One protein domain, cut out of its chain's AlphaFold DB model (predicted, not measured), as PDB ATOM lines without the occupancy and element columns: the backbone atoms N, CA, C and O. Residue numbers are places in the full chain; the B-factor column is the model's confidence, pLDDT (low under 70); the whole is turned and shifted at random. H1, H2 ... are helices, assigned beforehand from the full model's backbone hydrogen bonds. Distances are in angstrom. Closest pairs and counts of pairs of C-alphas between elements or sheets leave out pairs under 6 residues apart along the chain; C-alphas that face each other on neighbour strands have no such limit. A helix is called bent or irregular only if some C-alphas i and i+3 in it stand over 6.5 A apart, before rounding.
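This is residues 508 to 560 of the 813 residues of an uncharacterized protein of Monosporascus sp. MG133 (UniProt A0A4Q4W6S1). A short helix, H1, is set off from a packed pair, long kinked H2 with short H3 crossing it steeply. The printed part has 53 residues with three named helices, H1, H2 and H3 in chain order, and no named strand: all helix. It is compact, with a radius of gyration of the C-alphas of 10.3 A, and spans 28 by 21 by 17 A.

H1, residues 508 to 517, begins at C-alpha 508 (88.377, 184.902, 160.704) and is 13.9 A long. H2, residues 527 to 545, measures 24.2 A; it is irregular, with C-alphas 539 and 542 8.1 A apart, and has a kink of 48 degrees near residue 539. H3, residues 550 to 558, measures 12.4 A and ends at C-alpha 558 (92.782, 165.943, 158.041).

H1 and H2 are near each other, their closest C-alphas 8.3 A apart. H1 and H3 are close but not clearly touching, about perpendicular at 74 degrees; their closest C-alphas, of Cys 517 and Ile 557, are 8.0 A apart. H2 and H3 touch, opposite ways at a steep tilt of 55 degrees; their closest C-alphas, of Ala 533 and Val 554, are 5.3 A apart. Every O i to N i+4 pair is within hydrogen-bond range in H1 and H3, and 13 of 15 in H2.

The farthest C-alphas, of Pro 523 and Gly 546, are 28.4 A apart. The printed part has no cut; the link H1 to H2 is short, H2 to H3 tight. The pLDDT is under 70 at residues 508 to 522, 544 to 545 and 547.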
ATOM      1  N   LEU A 508      87.059 184.308 160.944       43.38
ATOM      2  CA  LEU A 508      88.377 184.902 160.704       43.38
ATOM      3  C   LEU A 508      89.520 183.998 161.195       43.38
ATOM      4  O   LEU A 508      90.554 183.914 160.535       43.38
ATOM      5  N   ASP A 509      89.316 183.267 162.294       49.72
ATOM      6  CA  ASP A 509      90.261 182.248 162.770       49.72
ATOM      7  C   ASP A 509      90.307 181.041 161.832       49.72
ATOM      8  O   ASP A 509      91.374 180.468 161.616       49.72
ATOM      9  N   TYR A 510      89.176 180.704 161.207       44.06
ATOM     10  CA  TYR A 510      89.082 179.683 160.165       44.06
ATOM     11  C   TYR A 510      89.897 180.062 158.915       44.06
ATOM     12  O   TYR A 510      90.691 179.259 158.429       44.06
ATOM     13  N   VAL A 511      89.790 181.309 158.439       45.03
ATOM     14  CA  VAL A 511      90.547 181.796 157.268       45.03
ATOM     15  C   VAL A 511      92.050 181.896 157.557       45.03
ATOM     16  O   VAL A 511      92.848 181.377 156.780       45.03
ATOM     17  N   ALA A 512      92.454 182.465 158.699       50.62
ATOM     18  CA  ALA A 512      93.868 182.546 159.084       50.62
ATOM     19  C   ALA A 512      94.500 181.158 159.315       50.62
ATOM     20  O   ALA A 512      95.688 180.946 159.053       50.62
ATOM     21  N   THR A 513      93.694 180.201 159.783       52.25
ATOM     22  CA  THR A 513      94.082 178.793 159.899       52.25
ATOM     23  C   THR A 513      94.285 178.167 158.523       52.25
ATOM     24  O   THR A 513      95.327 177.555 158.302       52.25
ATOM     25  N   LEU A 514      93.366 178.367 157.572       47.38
ATOM     26  CA  LEU A 514      93.491 177.848 156.205       47.38
ATOM     27  C   LEU A 514      94.681 178.452 155.441       47.38
ATOM     28  O   LEU A 514      95.399 177.715 154.769       47.38
ATOM     29  N   GLU A 515      94.954 179.751 155.594       51.97
ATOM     30  CA  GLU A 515      96.106 180.416 154.965       51.97
ATOM     31  C   GLU A 515      97.450 179.857 155.457       51.97
ATOM     32  O   GLU A 515      98.374 179.665 154.667       51.97
ATOM     33  N   ARG A 516      97.564 179.529 156.751       51.34
ATOM     34  CA  ARG A 516      98.773 178.899 157.317       51.34
ATOM     35  C   ARG A 516      98.839 177.392 157.068       51.34
ATOM     36  O   ARG A 516      99.933 176.840 156.973       51.34
ATOM     37  N   CYS A 517      97.689 176.735 156.912       50.88
ATOM     38  CA  CYS A 517      97.595 175.337 156.485       50.88
ATOM     39  C   CYS A 517      97.873 175.145 154.988       50.88
ATOM     40  O   CYS A 517      98.082 174.010 154.567       50.88
ATOM     41  N   GLY A 518      98.001 176.230 154.212       51.81
ATOM     42  CA  GLY A 518      98.527 176.231 152.839       51.81
ATOM     43  C   GLY A 518      99.946 175.657 152.677       51.81
ATOM     44  O   GLY A 518     100.486 175.657 151.573       51.81
ATOM     45  N   ILE A 519     100.553 175.171 153.766       52.03
ATOM     46  CA  ILE A 519     101.871 174.530 153.839       52.03
ATOM     47  C   ILE A 519     101.757 173.053 154.289       52.03
ATOM     48  O   ILE A 519     102.751 172.430 154.655       52.03
ATOM     49  N   ALA A 520     100.552 172.470 154.300       56.62
ATOM     50  CA  ALA A 520     100.384 171.052 154.598       56.62
ATOM     51  C   ALA A 520     100.659 170.202 153.341       56.62
ATOM     52  O   ALA A 520      99.861 170.167 152.402       56.62
ATOM     53  N   GLU A 521     101.793 169.510 153.329       60.50
ATOM     54  CA  GLU A 521     102.209 168.612 152.253       60.50
ATOM     55  C   GLU A 521     101.634 167.204 152.466       60.50
ATOM     56  O   GLU A 521     101.577 166.690 153.583       60.50
ATOM     57  N   GLY A 522     101.228 166.569 151.367       68.81
ATOM     58  CA  GLY A 522     100.716 165.199 151.351       68.81
ATOM     59  C   GLY A 522      99.182 165.094 151.273       68.81
ATOM     60  O   GLY A 522      98.473 166.070 151.552       68.81
ATOM     61  N   PRO A 523      98.658 163.914 150.877       71.44
ATOM     62  CA  PRO A 523      97.221 163.672 150.724       71.44
ATOM     63  C   PRO A 523      96.433 163.891 152.026       71.44
ATOM     64  O   PRO A 523      97.008 163.761 153.121       71.44
ATOM     65  N   PRO A 524      95.112 164.154 151.944       74.38
ATOM     66  CA  PRO A 524      94.214 164.081 153.092       74.38
ATOM     67  C   PRO A 524      94.423 162.765 153.843       74.38
ATOM     68  O   PRO A 524      94.604 161.714 153.235       74.38
ATOM     69  N   GLN A 525      94.441 162.833 155.173       78.19
ATOM     70  CA  GLN A 525      94.704 161.696 156.066       78.19
ATOM     71  C   GLN A 525      96.124 161.089 156.054       78.19
ATOM     72  O   GLN A 525      96.368 160.166 156.829       78.19
ATOM     73  N   SER A 526      97.079 161.606 155.271       85.00
ATOM     74  CA  SER A 526      98.461 161.098 155.296       85.00
ATOM     75  C   SER A 526      99.173 161.344 156.634       85.00
ATOM     76  O   SER A 526      98.924 162.339 157.323       85.00
ATOM     77  N   ASP A 527     100.114 160.461 156.984       80.50
ATOM     78  CA  ASP A 527     100.932 160.605 158.196       80.50
ATOM     79  C   ASP A 527     101.764 161.894 158.185       80.50
ATOM     80  O   ASP A 527     101.933 162.525 159.228       80.50
ATOM     81  N   GLN A 528     102.215 162.337 157.007       80.12
ATOM     82  CA  GLN A 528     102.921 163.607 156.828       80.12
ATOM     83  C   GLN A 528     102.032 164.799 157.209       80.12
ATOM     84  O   GLN A 528     102.420 165.623 158.040       80.12
ATOM     85  N   ARG A 529     100.796 164.843 156.693       76.50
ATOM     86  CA  ARG A 529      99.820 165.889 157.029       76.50
ATOM     87  C   ARG A 529      99.428 165.841 158.509       76.50
ATOM     88  O   ARG A 529      99.279 166.881 159.147       76.50
ATOM     89  N   ARG A 530      99.326 164.641 159.087       86.06
ATOM     90  CA  ARG A 530      99.067 164.436 160.520       86.06
ATOM     91  C   ARG A 530     100.208 164.979 161.386       86.06
ATOM     92  O   ARG A 530      99.946 165.657 162.375       86.06
ATOM     93  N   GLN A 531     101.463 164.726 161.014       83.94
ATOM     94  CA  GLN A 531     102.639 165.258 161.715       83.94
ATOM     95  C   GLN A 531     102.712 166.786 161.629       83.94
ATOM     96  O   GLN A 531     102.982 167.443 162.633       83.94
ATOM     97  N   GLN A 532     102.401 167.365 160.469       81.81
ATOM     98  CA  GLN A 532     102.357 168.818 160.289       81.81
ATOM     99  C   GLN A 532     101.240 169.470 161.113       81.81
ATOM    100  O   GLN A 532     101.478 170.484 161.770       81.81
ATOM    101  N   ALA A 533     100.050 168.862 161.156       82.25
ATOM    102  CA  ALA A 533      98.947 169.336 161.987       82.25
ATOM    103  C   ALA A 533      99.317 169.334 163.483       82.25
ATOM    104  O   ALA A 533      99.048 170.316 164.176       82.25
ATOM    105  N   ARG A 534     100.002 168.284 163.960       86.69
ATOM    106  CA  ARG A 534     100.521 168.200 165.339       86.69
ATOM    107  C   ARG A 534     101.596 169.240 165.629       86.69
ATOM    108  O   ARG A 534     101.551 169.887 166.669       86.69
ATOM    109  N   HIS A 535     102.536 169.439 164.708       82.69
ATOM    110  CA  HIS A 535     103.582 170.447 164.869       82.69
ATOM    111  C   HIS A 535     102.987 171.858 164.970       82.69
ATOM    112  O   HIS A 535     103.356 172.633 165.852       82.69
ATOM    113  N   LEU A 536     102.020 172.185 164.104       76.00
ATOM    114  CA  LEU A 536     101.295 173.452 164.177       76.00
ATOM    115  C   LEU A 536     100.576 173.579 165.517       76.00
ATOM    116  O   LEU A 536     100.725 174.612 166.168       76.00
ATOM    117  N   PHE A 537      99.895 172.520 165.964       83.94
ATOM    118  CA  PHE A 537      99.255 172.500 167.272       83.94
ATOM    119  C   PHE A 537     100.250 172.879 168.370       83.94
ATOM    120  O   PHE A 537     100.095 173.916 169.003       83.94
ATOM    121  N   GLN A 538     101.344 172.135 168.502       82.56
ATOM    122  CA  GLN A 538     102.353 172.346 169.541       82.56
ATOM    123  C   GLN A 538     103.026 173.725 169.468       82.56
ATOM    124  O   GLN A 538     103.347 174.301 170.506       82.56
ATOM    125  N   SER A 539     103.221 174.280 168.269       78.88
ATOM    126  CA  SER A 539     103.944 175.547 168.105       78.88
ATOM    127  C   SER A 539     103.144 176.793 168.493       78.88
ATOM    128  O   SER A 539     103.743 177.787 168.900       78.88
ATOM    129  N   TRP A 540     101.813 176.793 168.324       74.62
ATOM    130  CA  TRP A 540     101.058 178.049 168.444       74.62
ATOM    131  C   TRP A 540      99.586 177.920 168.856       74.62
ATOM    132  O   TRP A 540      99.030 178.899 169.355       74.62
ATOM    133  N   VAL A 541      98.943 176.757 168.683       74.38
ATOM    134  CA  VAL A 541      97.484 176.634 168.873       74.38
ATOM    135  C   VAL A 541      97.076 176.773 170.350       74.38
ATOM    136  O   VAL A 541      96.242 177.638 170.626       74.38
ATOM    137  N   PRO A 542      97.695 176.073 171.328       76.81
ATOM    138  CA  PRO A 542      97.380 176.245 172.747       76.81
ATOM    139  C   PRO A 542      97.596 177.675 173.242       76.81
ATOM    140  O   PRO A 542      96.818 178.184 174.045       76.81
ATOM    141  N   ALA A 543      98.638 178.343 172.732       70.75
ATOM    142  CA  ALA A 543      98.987 179.705 173.123       70.75
ATOM    143  C   ALA A 543      97.942 180.741 172.681       70.75
ATOM    144  O   ALA A 543      97.860 181.815 173.273       70.75
ATOM    145  N   ARG A 544      97.156 180.437 171.640       59.19
ATOM    146  CA  ARG A 544      96.215 181.387 171.038       59.19
ATOM    147  C   ARG A 544      94.748 181.040 171.268       59.19
ATOM    148  O   ARG A 544      93.937 181.954 171.359       59.19
ATOM    149  N   TYR A 545      94.423 179.756 171.390       63.06
ATOM    150  CA  TYR A 545      93.041 179.266 171.424       63.06
ATOM    151  C   TYR A 545      92.661 178.568 172.741       63.06
ATOM    152  O   TYR A 545      91.538 178.087 172.877       63.06
ATOM    153  N   GLY A 546      93.558 178.543 173.736       70.06
ATOM    154  CA  GLY A 546      93.303 177.895 175.026       70.06
ATOM    155  C   GLY A 546      93.269 176.364 174.923       70.06
ATOM    156  O   GLY A 546      93.893 175.788 174.034       70.06
ATOM    157  N   GLN A 547      92.562 175.697 175.847       55.47
ATOM    158  CA  GLN A 547      92.460 174.229 175.919       55.47
ATOM    159  C   GLN A 547      91.589 173.648 174.789       55.47
ATOM    160  O   GLN A 547      90.496 173.142 175.021       55.47
ATOM    161  N   THR A 548      92.064 173.706 173.551       70.12
ATOM    162  CA  THR A 548      91.713 172.690 172.548       70.12
ATOM    163  C   THR A 548      92.649 171.504 172.752       70.12
ATOM    164  O   THR A 548      93.794 171.710 173.138       70.12
ATOM    165  N   ASP A 549      92.194 170.265 172.566       85.56
ATOM    166  CA  ASP A 549      93.084 169.103 172.606       85.56
ATOM    167  C   ASP A 549      93.694 168.840 171.216       85.56
ATOM    168  O   ASP A 549      93.089 169.124 170.178       85.56
ATOM    169  N   GLU A 550      94.918 168.305 171.192       89.00
ATOM    170  CA  GLU A 550      95.680 168.064 169.958       89.00
ATOM    171  C   GLU A 550      94.921 167.158 168.976       89.00
ATOM    172  O   GLU A 550      95.033 167.332 167.761       89.00
ATOM    173  N   ALA A 551      94.124 166.206 169.475       88.00
ATOM    174  CA  ALA A 551      93.428 165.243 168.631       88.00
ATOM    175  C   ALA A 551      92.287 165.901 167.843       88.00
ATOM    176  O   ALA A 551      92.171 165.669 166.637       88.00
ATOM    177  N   THR A 552      91.505 166.772 168.485       82.44
ATOM    178  CA  THR A 552      90.437 167.538 167.825       82.44
ATOM    179  C   THR A 552      90.988 168.442 166.718       82.44
ATOM    180  O   THR A 552      90.457 168.460 165.607       82.44
ATOM    181  N   TRP A 553      92.105 169.135 166.972       82.56
ATOM    182  CA  TRP A 553      92.760 169.973 165.963       82.56
ATOM    183  C   TRP A 553      93.295 169.166 164.776       82.56
ATOM    184  O   TRP A 553      93.097 169.532 163.617       82.56
ATOM    185  N   VAL A 554      93.976 168.053 165.052       84.69
ATOM    186  CA  VAL A 554      94.557 167.214 164.001       84.69
ATOM    187  C   VAL A 554      93.468 166.638 163.098       84.69
ATOM    188  O   VAL A 554      93.633 166.658 161.881       84.69
ATOM    189  N   ASN A 555      92.343 166.187 163.656       82.75
ATOM    190  CA  ASN A 555      91.233 165.656 162.860       82.75
ATOM    191  C   ASN A 555      90.605 166.729 161.960       82.75
ATOM    192  O   ASN A 555      90.421 166.481 160.770       82.75
ATOM    193  N   PHE A 556      90.401 167.945 162.478       80.56
ATOM    194  CA  PHE A 556      89.878 169.071 161.699       80.56
ATOM    195  C   PHE A 556      90.721 169.381 160.446       80.56
ATOM    196  O   PHE A 556      90.173 169.641 159.372       80.56
ATOM    197  N   ILE A 557      92.054 169.313 160.551       78.31
ATOM    198  CA  ILE A 557      92.967 169.535 159.415       78.31
ATOM    199  C   ILE A 557      92.957 168.363 158.423       78.31
ATOM    200  O   ILE A 557      93.107 168.565 157.215       78.31
ATOM    201  N   LEU A 558      92.782 167.128 158.902       79.88
ATOM    202  CA  LEU A 558      92.782 165.943 158.041       79.88
ATOM    203  C   LEU A 558      91.495 165.792 157.215       79.88
ATOM    204  O   LEU A 558      91.539 165.110 156.190       79.88
ATOM    205  N   GLU A 559      90.400 166.442 157.612       78.44
ATOM    206  CA  GLU A 559      89.089 166.377 156.946       78.44
ATOM    207  C   GLU A 559      88.907 167.383 155.784       78.44
ATOM    208  O   GLU A 559      87.898 167.332 155.084       78.44
ATOM    209  N   GLN A 560      89.882 168.266 155.512       70.94
ATOM    210  CA  GLN A 560      89.769 169.280 154.447       70.94
ATOM    211  C   GLN A 560      90.117 168.730 153.034       70.94
ATOM    212  O   GLN A 560      91.187 168.127 152.863       70.94
TER     213      GLN A 560